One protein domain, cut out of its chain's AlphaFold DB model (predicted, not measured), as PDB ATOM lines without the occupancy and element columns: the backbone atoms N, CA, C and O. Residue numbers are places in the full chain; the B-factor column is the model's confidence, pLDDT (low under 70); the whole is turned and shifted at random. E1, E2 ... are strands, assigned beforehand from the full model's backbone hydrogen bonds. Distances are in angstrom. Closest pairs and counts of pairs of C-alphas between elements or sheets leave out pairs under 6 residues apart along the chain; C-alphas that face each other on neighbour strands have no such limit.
ATOM      1  N   ARG A  29     174.453 150.349 101.432       62.50
ATOM      2  CA  ARG A  29     174.775 148.925 101.614       62.50
ATOM      3  C   ARG A  29     175.574 148.742 102.902       62.50
ATOM      4  O   ARG A  29     176.538 149.469 103.116       62.50
ATOM      5  N   CYS A  30     175.218 147.742 103.704       69.56
ATOM      6  CA  CYS A  30     176.096 147.271 104.776       69.56
ATOM      7  C   CYS A  30     177.344 146.592 104.176       69.56
ATOM      8  O   CYS A  30     177.235 145.964 103.114       69.56
ATOM      9  N   PRO A  31     178.512 146.673 104.831       60.75
ATOM     10  CA  PRO A  31     179.717 145.987 104.389       60.75
ATOM     11  C   PRO A  31     179.544 144.463 104.455       60.75
ATOM     12  O   PRO A  31     178.700 143.929 105.172       60.75
ATOM     13  N   GLY A  32     180.363 143.748 103.682       58.44
ATOM     14  CA  GLY A  32     180.467 142.286 103.731       58.44
ATOM     15  C   GLY A  32     179.901 141.531 102.522       58.44
ATOM     16  O   GLY A  32     180.448 140.484 102.188       58.44
ATOM     17  N   ARG A  33     178.875 142.035 101.810       52.28
ATOM     18  CA  ARG A  33     178.409 141.433 100.534       52.28
ATOM     19  C   ARG A  33     177.967 142.463  99.494       52.28
ATOM     20  O   ARG A  33     177.311 143.450  99.803       52.28
ATOM     21  N   SER A  34     178.296 142.190  98.233       47.22
ATOM     22  CA  SER A  34     178.078 143.074  97.079       47.22
ATOM     23  C   SER A  34     176.706 142.944  96.401       47.22
ATOM     24  O   SER A  34     176.346 143.823  95.618       47.22
ATOM     25  N   GLU A  35     175.947 141.870  96.661       46.06
ATOM     26  CA  GLU A  35     174.843 141.431  95.788       46.06
ATOM     27  C   GLU A  35     173.532 141.083  96.521       46.06
ATOM     28  O   GLU A  35     173.058 139.951  96.478       46.06
ATOM     29  N   GLN A  36     172.870 142.078  97.124       46.62
ATOM     30  CA  GLN A  36     171.409 142.040  97.294       46.62
ATOM     31  C   GLN A  36     170.784 143.402  96.968       46.62
ATOM     32  O   GLN A  36     170.881 144.351  97.741       46.62
ATOM     33  N   LYS A  37     170.096 143.483  95.821       44.69
ATOM     34  CA  LYS A  37     169.272 144.642  95.440       44.69
ATOM     35  C   LYS A  37     167.978 144.652  96.257       44.69
ATOM     36  O   LYS A  37     166.958 144.123  95.821       44.69
ATOM     37  N   LEU A  38     168.036 145.233  97.448       47.59
ATOM     38  CA  LEU A  38     166.866 145.461  98.295       47.59
ATOM     39  C   LEU A  38     166.031 146.640  97.769       47.59
ATOM     40  O   LEU A  38     166.567 147.607  97.229       47.59
ATOM     41  N   LEU A  39     164.703 146.551  97.908       47.38
ATOM     42  CA  LEU A  39     163.808 147.658  97.559       47.38
ATOM     43  C   LEU A  39     164.055 148.848  98.493       47.38
ATOM     44  O   LEU A  39     164.280 148.665  99.689       47.38
ATOM     45  N   LEU A  40     163.952 150.062  97.945       48.81
ATOM     46  CA  LEU A  40     164.139 151.303  98.691       48.81
ATOM     47  C   LEU A  40     163.105 151.451  99.817       48.81
ATOM     48  O   LEU A  40     161.992 151.922  99.598       48.81
ATOM     49  N   TYR A  41     163.540 151.158 101.037       54.84
ATOM     50  CA  TYR A  41     162.954 151.685 102.261       54.84
ATOM     51  C   TYR A  41     164.003 152.553 102.950       54.84
ATOM     52  O   TYR A  41     164.820 152.079 103.734       54.84
ATOM     53  N   ARG A  42     163.999 153.846 102.611       65.44
ATOM     54  CA  ARG A  42     164.776 154.863 103.327       65.44
ATOM     55  C   ARG A  42     164.201 154.966 104.742       65.44
ATOM     56  O   ARG A  42     162.984 155.092 104.883       65.44
ATOM     57  N   CYS A  43     165.044 154.920 105.773       76.31
ATOM     58  CA  CYS A  43     164.585 155.230 107.128       76.31
ATOM     59  C   CYS A  43     164.015 156.665 107.160       76.31
ATOM     60  O   CYS A  43     164.539 157.519 106.438       76.31
ATOM     61  N   PRO A  44     162.969 156.950 107.966       80.00
ATOM     62  CA  PRO A  44     162.382 158.291 108.055       80.00
ATOM     63  C   PRO A  44     163.396 159.375 108.434       80.00
ATOM     64  O   PRO A  44     163.278 160.510 107.983       80.00
ATOM     65  N   ASP A  45     164.404 158.999 109.222       79.25
ATOM     66  CA  ASP A  45     165.561 159.812 109.583       79.25
ATOM     67  C   ASP A  45     166.855 159.026 109.259       79.25
ATOM     68  O   ASP A  45     166.943 157.843 109.614       79.25
ATOM     69  N   PRO A  46     167.867 159.617 108.588       71.69
ATOM     70  CA  PRO A  46     169.152 158.955 108.351       71.69
ATOM     71  C   PRO A  46     169.881 158.509 109.631       71.69
ATOM     72  O   PRO A  46     170.595 157.511 109.572       71.69
ATOM     73  N   ILE A  47     169.681 159.156 110.791       77.38
ATOM     74  CA  ILE A  47     170.320 158.735 112.059       77.38
ATOM     75  C   ILE A  47     169.760 157.412 112.605       77.38
ATOM     76  O   ILE A  47     170.278 156.885 113.589       77.38
ATOM     77  N   GLN A  48     168.686 156.887 112.000       82.81
ATOM     78  CA  GLN A  48     168.072 155.624 112.396       82.81
ATOM     79  C   GLN A  48     168.633 154.397 111.663       82.81
ATOM     80  O   GLN A  48     168.314 153.267 112.035       82.81
ATOM     81  N   PHE A  49     169.438 154.571 110.614       83.38
ATOM     82  CA  PHE A  49     169.922 153.452 109.805       83.38
ATOM     83  C   PHE A  49     171.028 152.663 110.525       83.38
ATOM     84  O   PHE A  49     172.119 153.181 110.733       83.38
ATOM     85  N   HIS A  50     170.762 151.403 110.878       82.62
ATOM     86  CA  HIS A  50     171.727 150.492 111.504       82.62
ATOM     87  C   HIS A  50     172.128 149.361 110.554       82.62
ATOM     88  O   HIS A  50     171.258 148.815 109.878       82.62
ATOM     89  N   CYS A  51     173.392 148.929 110.597       81.94
ATOM     90  CA  CYS A  51     173.873 147.674 110.006       81.94
ATOM     91  C   CYS A  51     174.258 146.693 111.123       81.94
ATOM     92  O   CYS A  51     175.343 146.781 111.687       81.94
ATOM     93  N   LEU A  52     173.363 145.760 111.458       82.00
ATOM     94  CA  LEU A  52     173.543 144.837 112.585       82.00
ATOM     95  C   LEU A  52     174.015 143.462 112.103       82.00
ATOM     96  O   LEU A  52     173.413 142.891 111.189       82.00
ATOM     97  N   LEU A  53     175.035 142.899 112.753       77.69
ATOM     98  CA  LEU A  53     175.479 141.528 112.498       77.69
ATOM     99  C   LEU A  53     174.465 140.522 113.067       77.69
ATOM    100  O   LEU A  53     174.116 140.584 114.247       77.69
ATOM    101  N   ILE A  54     174.011 139.567 112.254       78.06
ATOM    102  CA  ILE A  54     173.238 138.412 112.723       78.06
ATOM    103  C   ILE A  54     174.226 137.334 113.174       78.06
ATOM    104  O   ILE A  54     174.797 136.624 112.349       78.06
ATOM    105  N   ALA A  55     174.396 137.185 114.489       69.69
ATOM    106  CA  ALA A  55     175.369 136.266 115.096       69.69
ATOM    107  C   ALA A  55     175.146 134.770 114.763       69.69
ATOM    108  O   ALA A  55     176.024 133.952 115.007       69.69
ATOM    109  N   ALA A  56     173.983 134.402 114.211       71.19
ATOM    110  CA  ALA A  56     173.686 133.036 113.769       71.19
ATOM    111  C   ALA A  56     174.185 132.709 112.345       71.19
ATOM    112  O   ALA A  56     174.401 131.540 112.044       71.19
ATOM    113  N   ASP A  57     174.348 133.723 111.485       67.75
ATOM    114  CA  ASP A  57     174.590 133.556 110.040       67.75
ATOM    115  C   ASP A  57     175.852 134.297 109.540       67.75
ATOM    116  O   ASP A  57     176.190 134.208 108.361       67.75
ATOM    117  N   GLU A  58     176.494 135.104 110.396       73.81
ATOM    118  CA  GLU A  58     177.541 136.093 110.054       73.81
ATOM    119  C   GLU A  58     177.121 137.128 108.980       73.81
ATOM    120  O   GLU A  58     177.944 137.829 108.390       73.81
ATOM    121  N   VAL A  59     175.815 137.268 108.729       74.12
ATOM    122  CA  VAL A  59     175.257 138.199 107.736       74.12
ATOM    123  C   VAL A  59     174.836 139.510 108.398       74.12
ATOM    124  O   VAL A  59     174.076 139.520 109.365       74.12
ATOM    125  N   TYR A  60     175.266 140.636 107.830       74.50
ATOM    126  CA  TYR A  60     174.748 141.956 108.189       74.50
ATOM    127  C   TYR A  60     173.331 142.172 107.652       74.50
ATOM    128  O   TYR A  60     173.039 141.894 106.487       74.50
ATOM    129  N   LYS A  61     172.460 142.747 108.482       78.69
ATOM    130  CA  LYS A  61     171.104 143.150 108.105       78.69
ATOM    131  C   LYS A  61     170.825 144.580 108.553       78.69
ATOM    132  O   LYS A  61     171.121 144.951 109.687       78.69
ATOM    133  N   TRP A  62     170.209 145.357 107.664       77.44
ATOM    134  CA  TRP A  62     169.797 146.720 107.971       77.44
ATOM    135  C   TRP A  62     168.521 146.762 108.827       77.44
ATOM    136  O   TRP A  62     167.637 145.910 108.686       77.44
ATOM    137  N   GLU A  63     168.411 147.758 109.706       82.00
ATOM    138  CA  GLU A  63     167.193 148.056 110.471       82.00
ATOM    139  C   GLU A  63     167.075 149.570 110.730       82.00
ATOM    140  O   GLU A  63     168.080 150.245 110.943       82.00
ATOM    141  N   CYS A  64     165.851 150.110 110.706       85.00
ATOM    142  CA  CYS A  64     165.577 151.510 111.044       85.00
ATOM    143  C   CYS A  64     165.146 151.606 112.514       85.00
ATOM    144  O   CYS A  64     164.045 151.180 112.866       85.00
ATOM    145  N   ARG A  65     166.015 152.141 113.374       84.62
ATOM    146  CA  ARG A  65     165.842 152.194 114.835       84.62
ATOM    147  C   ARG A  65     166.572 153.414 115.392       84.62
ATOM    148  O   ARG A  65     167.570 153.817 114.819       84.62
ATOM    149  N   ASN A  66     166.128 154.012 116.497       86.12
ATOM    150  CA  ASN A  66     166.912 155.092 117.116       86.12
ATOM    151  C   ASN A  66     168.284 154.569 117.568       86.12
ATOM    152  O   ASN A  66     168.369 153.462 118.100       86.12
ATOM    153  N   ARG A  67     169.333 155.371 117.360       87.50
ATOM    154  CA  ARG A  67     170.698 155.052 117.796       87.50
ATOM    155  C   ARG A  67     170.835 155.048 119.320       87.50
ATOM    156  O   ARG A  67     170.286 155.910 120.007       87.50
ATOM    157  N   GLU A  68     171.614 154.102 119.821       89.56
ATOM    158  CA  GLU A  68     171.964 153.902 121.225       89.56
ATOM    159  C   GLU A  68     173.493 154.026 121.389       89.56
ATOM    160  O   GLU A  68     174.238 153.946 120.410       89.56
ATOM    161  N   TRP A  69     173.981 154.258 122.612       89.69
ATOM    162  CA  TRP A  69     175.422 154.302 122.888       89.69
ATOM    163  C   TRP A  69     175.971 152.894 123.124       89.69
ATOM    164  O   TRP A  69     175.559 152.221 124.070       89.69
ATOM    165  N   VAL A  70     176.950 152.482 122.321       90.38
ATOM    166  CA  VAL A  70     177.674 151.223 122.520       90.38
ATOM    167  C   VAL A  70     178.799 151.438 123.531       90.38
ATOM    168  O   VAL A  70     179.579 152.389 123.439       90.38
ATOM    169  N   THR A  71     178.879 150.550 124.521       91.19
ATOM    170  CA  THR A  71     179.929 150.574 125.546       91.19
ATOM    171  C   THR A  71     181.271 150.101 124.984       91.19
ATOM    172  O   THR A  71     181.327 149.265 124.083       91.19
ATOM    173  N   LYS A  72     182.374 150.631 125.534       92.19
ATOM    174  CA  LYS A  72     183.738 150.232 125.150       92.19
ATOM    175  C   LYS A  72     183.896 148.709 125.236       92.19
ATOM    176  O   LYS A  72     183.454 148.098 126.204       92.19
ATOM    177  N   GLY A  73     184.569 148.123 124.252       91.12
ATOM    178  CA  GLY A  73     184.846 146.687 124.193       91.12
ATOM    179  C   GLY A  73     183.668 145.791 123.810       91.12
ATOM    180  O   GLY A  73     183.815 144.569 123.858       91.12
ATOM    181  N   ASN A  74     182.539 146.372 123.398       92.19
ATOM    182  CA  ASN A  74     181.397 145.659 122.835       92.19
ATOM    183  C   ASN A  74     181.032 146.212 121.447       92.19
ATOM    184  O   ASN A  74     181.442 147.313 121.078       92.19
ATOM    185  N   TYR A  75     180.249 145.448 120.686       90.25
ATOM    186  CA  TYR A  75     179.724 145.822 119.374       90.25
ATOM    187  C   TYR A  75     178.243 145.399 119.229       90.25
ATOM    188  O   TYR A  75     177.803 144.467 119.911       90.25
ATOM    189  N   PRO A  76     177.436 146.100 118.405       89.25
ATOM    190  CA  PRO A  76     176.001 145.849 118.304       89.25
ATOM    191  C   PRO A  76     175.696 144.632 117.417       89.25
ATOM    192  O   PRO A  76     176.089 144.570 116.250       89.25
ATOM    193  N   VAL A  77     174.927 143.684 117.951       87.56
ATOM    194  CA  VAL A  77     174.489 142.466 117.253       87.56
ATOM    195  C   VAL A  77     172.970 142.315 117.268       87.56
ATOM    196  O   VAL A  77     172.249 142.916 118.068       87.56
ATOM    197  N   ARG A  78     172.462 141.462 116.376       83.88
ATOM    198  CA  ARG A  78     171.057 141.054 116.329       83.88
ATOM    199  C   ARG A  78     170.905 139.599 116.770       83.88
ATOM    200  O   ARG A  78     171.198 138.680 116.003       83.88
ATOM    201  N   ARG A  79     170.345 139.380 117.962       79.12
ATOM    202  CA  ARG A  79     170.090 138.036 118.499       79.12
ATOM    203  C   ARG A  79     168.634 137.589 118.281       79.12
ATOM    204  O   ARG A  79     167.728 137.891 119.057       79.12
ATOM    205  N   GLY A  80     168.415 136.826 117.208       71.75
ATOM    206  CA  GLY A  80     167.135 136.178 116.882       71.75
ATOM    207  C   GLY A  80     166.051 137.100 116.298       71.75
ATOM    208  O   GLY A  80     166.326 138.167 115.749       71.75
ATOM    209  N   PHE A  81     164.787 136.669 116.395       62.78
ATOM    210  CA  PHE A  81     163.630 137.348 115.782       62.78
ATOM    211  C   PHE A  81     163.175 138.641 116.486       62.78
ATOM    212  O   PHE A  81     162.302 139.336 115.966       62.78
ATOM    213  N   ARG A  82     163.703 138.970 117.672       58.66
ATOM    214  CA  ARG A  82     163.250 140.138 118.449       58.66
ATOM    215  C   ARG A  82     163.824 141.452 117.884       58.66
ATOM    216  O   ARG A  82     164.876 141.463 117.255       58.66
ATOM    217  N   GLN A  83     163.119 142.563 118.111       67.50
ATOM    218  CA  GLN A  83     163.436 143.912 117.594       67.50
ATOM    219  C   GLN A  83     164.309 144.736 118.568       67.50
ATOM    220  O   GLN A  83     164.098 145.937 118.779       67.50
ATOM    221  N   TYR A  84     165.270 144.075 119.213       77.25
ATOM    222  CA  TYR A  84     166.208 144.697 120.146       77.25
ATOM    223  C   TYR A  84     167.633 144.505 119.637       77.25
ATOM    224  O   TYR A  84     167.964 143.443 119.110       77.25
ATOM    225  N   ILE A  85     168.445 145.548 119.795       81.31
ATOM    226  CA  ILE A  85     169.896 145.456 119.656       81.31
ATOM    227  C   ILE A  85     170.401 144.763 120.924       81.31
ATOM    228  O   ILE A  85     169.955 145.089 122.024       81.31
ATOM    229  N   ASP A  86     171.271 143.775 120.754       88.00
ATOM    230  CA  ASP A  86     172.012 143.127 121.835       88.00
ATOM    231  C   ASP A  86     173.495 143.508 121.679       88.00
ATOM    232  O   ASP A  86     173.913 143.947 120.602       88.00
ATOM    233  N   TYR A  87     174.291 143.386 122.736       89.31
ATOM    234  CA  TYR A  87     175.678 143.857 122.748       89.31
ATOM    235  C   TYR A  87     176.614 142.706 123.109       89.31
ATOM    236  O   TYR A  87     176.584 142.196 124.228       89.31
ATOM    237  N   GLU A  88     177.449 142.295 122.156       89.81
ATOM    238  CA  GLU A  88     178.454 141.248 122.359       89.81
ATOM    239  C   GLU A  88     179.852 141.860 122.478       89.81
ATOM    240  O   GLU A  88     180.141 142.908 121.904       89.81
ATOM    241  N   SER A  89     180.727 141.215 123.247       92.94
ATOM    242  CA  SER A  89     182.095 141.689 123.463       92.94
ATOM    243  C   SER A  89     183.003 141.420 122.262       92.94
ATOM    244  O   SER A  89     182.769 140.486 121.495       92.94
ATOM    245  N   CYS A  90     184.046 142.239 122.092       91.56
ATOM    246  CA  CYS A  90     184.957 142.125 120.953       91.56
ATOM    247  C   CYS A  90     185.569 140.716 120.803       91.56
ATOM    248  O   CYS A  90     185.980 140.125 121.807       91.56
ATOM    249  N   PRO A  91     185.720 140.215 119.559       90.75
ATOM    250  CA  PRO A  91     186.554 139.054 119.252       90.75
ATOM    251  C   PRO A  91     187.973 139.177 119.828       90.75
ATOM    252  O   PRO A  91     188.496 140.279 119.983       90.75
ATOM    253  N   VAL A  92     188.613 138.046 120.138       90.31
ATOM    254  CA  VAL A  92     189.891 138.005 120.883       90.31
ATOM    255  C   VAL A  92     191.025 138.758 120.166       90.31
ATOM    256  O   VAL A  92     191.876 139.358 120.826       90.31
ATOM    257  N   ASP A  93     191.005 138.763 118.830       90.88
ATOM    258  CA  ASP A  93     191.924 139.466 117.927       90.88
ATOM    259  C   ASP A  93     191.674 140.980 117.821       90.88
ATOM    260  O   ASP A  93     192.436 141.668 117.146       90.88
ATOM    261  N   ARG A  94     190.625 141.517 118.458       91.62
ATOM    262  CA  ARG A  94     190.128 142.887 118.256       91.62
ATOM    263  C   ARG A  94     189.827 143.612 119.559       91.62
ATOM    264  O   ARG A  94     189.660 143.002 120.613       91.62
ATOM    265  N   TYR A  95     189.743 144.935 119.482       93.31
ATOM    266  CA  TYR A  95     189.360 145.780 120.611       93.31
ATOM    267  C   TYR A  95     188.646 147.061 120.157       93.31
ATOM    268  O   TYR A  95     188.671 147.433 118.982       93.31
ATOM    269  N   GLN A  96     187.968 147.717 121.101       91.81
ATOM    270  CA  GLN A  96     187.152 148.907 120.866       91.81
ATOM    271  C   GLN A  96     187.306 149.906 122.036       91.81
ATOM    272  O   GLN A  96     186.583 149.811 123.033       91.81
ATOM    273  N   PRO A  97     188.263 150.855 121.957       90.44
ATOM    274  CA  PRO A  97     188.665 151.702 123.089       90.44
ATOM    275  C   PRO A  97     187.751 152.918 123.340       90.44
ATOM    276  O   PRO A  97     187.828 153.536 124.407       90.44
ATOM    277  N   PHE A  98     186.885 153.278 122.386       88.38
ATOM    278  CA  PHE A  98     185.987 154.437 122.465       88.38
ATOM    279  C   PHE A  98     184.503 154.046 122.440       88.38
ATOM    280  O   PHE A  98     184.126 153.005 121.903       88.38
ATOM    281  N   LEU A  99     183.673 154.909 123.037       88.12
ATOM    282  CA  LEU A  99     182.214 154.879 122.912       88.12
ATOM    283  C   LEU A  99     181.825 155.335 121.502       88.12
ATOM    284  O   LEU A  99     182.395 156.304 121.003       88.12
ATOM    285  N   PHE A 100     180.848 154.671 120.897       88.50
ATOM    286  CA  PHE A 100     180.339 154.978 119.558       88.50
ATOM    287  C   PHE A 100     178.824 154.739 119.501       88.50
ATOM    288  O   PHE A 100     178.247 154.173 120.435       88.50
ATOM    289  N   TRP A 101     178.158 155.192 118.444       87.75
ATOM    290  CA  TRP A 101     176.722 154.984 118.265       87.75
ATOM    291  C   TRP A 101     176.432 153.644 117.590       87.75
ATOM    292  O   TRP A 101     177.116 153.249 116.655       87.75
ATOM    293  N   SER A 102     175.352 152.965 117.976       87.19
ATOM    294  CA  SER A 102     174.957 151.667 117.400       87.19
ATOM    295  C   SER A 102     174.644 151.699 115.894       87.19
ATOM    296  O   SER A 102     174.522 150.647 115.269       87.19
ATOM    297  N   ASN A 103     174.497 152.897 115.317       83.62
ATOM    298  CA  ASN A 103     174.301 153.142 113.889       83.62
ATOM    299  C   ASN A 103     175.619 153.404 113.123       83.62
ATOM    300  O   ASN A 103     175.588 153.589 111.907       83.62
ATOM    301  N   GLU A 104     176.756 153.482 113.821       78.69
ATOM    302  CA  GLU A 104     178.094 153.607 113.238       78.69
ATOM    303  C   GLU A 104     178.660 152.198 112.987       78.69
ATOM    304  O   GLU A 104     178.467 151.273 113.778       78.69
ATOM    305  N   ASP A 105     179.284 152.010 111.823       63.69
ATOM    306  CA  ASP A 105     179.468 150.703 111.177       63.69
ATOM    307  C   ASP A 105     180.666 149.924 111.750       63.69
ATOM    308  O   ASP A 105     181.742 149.807 111.149       63.69
ATOM    309  N   HIS A 106     180.526 149.510 113.008       61.44
ATOM    310  CA  HIS A 106     181.627 149.066 113.854       61.44
ATOM    311  C   HIS A 106     181.300 147.727 114.544       61.44
ATOM    312  O   HIS A 106     180.871 147.673 115.697       61.44
ATOM    313  N   GLN A 107     181.651 146.619 113.877       64.81
ATOM    314  CA  GLN A 107     182.411 145.578 114.592       64.81
ATOM    315  C   GLN A 107     183.648 146.235 115.225       64.81
ATOM    316  O   GLN A 107     184.093 147.266 114.726       64.81
ATOM    317  N   CYS A 108     184.246 145.639 116.259       81.12
ATOM    318  CA  CYS A 108     185.482 146.158 116.857       81.12
ATOM    319  C   CYS A 108     186.586 146.286 115.784       81.12
ATOM    320  O   CYS A 108     187.195 145.293 115.368       81.12
ATOM    321  N   GLN A 109     186.756 147.503 115.253       72.56
ATOM    322  CA  GLN A 109     187.420 147.703 113.961       72.56
ATOM    323  C   GLN A 109     188.928 147.507 114.081       72.56
ATOM    324  O   GLN A 109     189.563 147.017 113.145       72.56
TER     325      GLN A 109
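AT A GLANCE: This is residues 29 to 109 of the 721 residues of an uncharacterized protein of Mytilus coruscus (UniProt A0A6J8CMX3). With little regular structure, this is two strand hairpins, E1-E2 and E3-E4, joined through E1 and E3 into one strongly twisted sheet, with long loops before and after it. Residues 100 to 101 of the last loop pair antiparallel with residues 69 to 70. The printed part has 81 residues, with four named strands in the mixed order E2, E1, E3, E4 and no named helix: all strand, 21 residues in named elements. It is compact, radius of gyration of the C-alphas 12.6 A, spanning 36 by 25 by 23 A.

IN THESE COORDINATES: E1 is residues 49 to 54, 15.7 A long, from C-alpha 49 at (169.922, 153.452, 109.805). E2 is residues 59 to 64, 16.8 A; E3 is residues 74 to 78, 13.1 A. E4, residues 86 to 89, ends at C-alpha 89 at (182.095, 141.689, 123.463).

HOW THE PARTS SIT: E1 and E2 are antiparallel at 147 degrees, with N 52 and O 61 3.0 A apart. E1 and E3 are parallel, with N 78 and O 53 2.8 A apart. E3 and E4 are antiparallel at 139 degrees, with N 75 and O 88 2.8 A apart. E2 and E4 are apart.

THE WHOLE: The farthest C-alphas, of Pro 44 and Val 92, are 36.5 A apart. The printed part has no cut, and no link is long. Residues 29 to 42, 55, 57, 81 to 83 and 105 to 107 have pLDDT under 70.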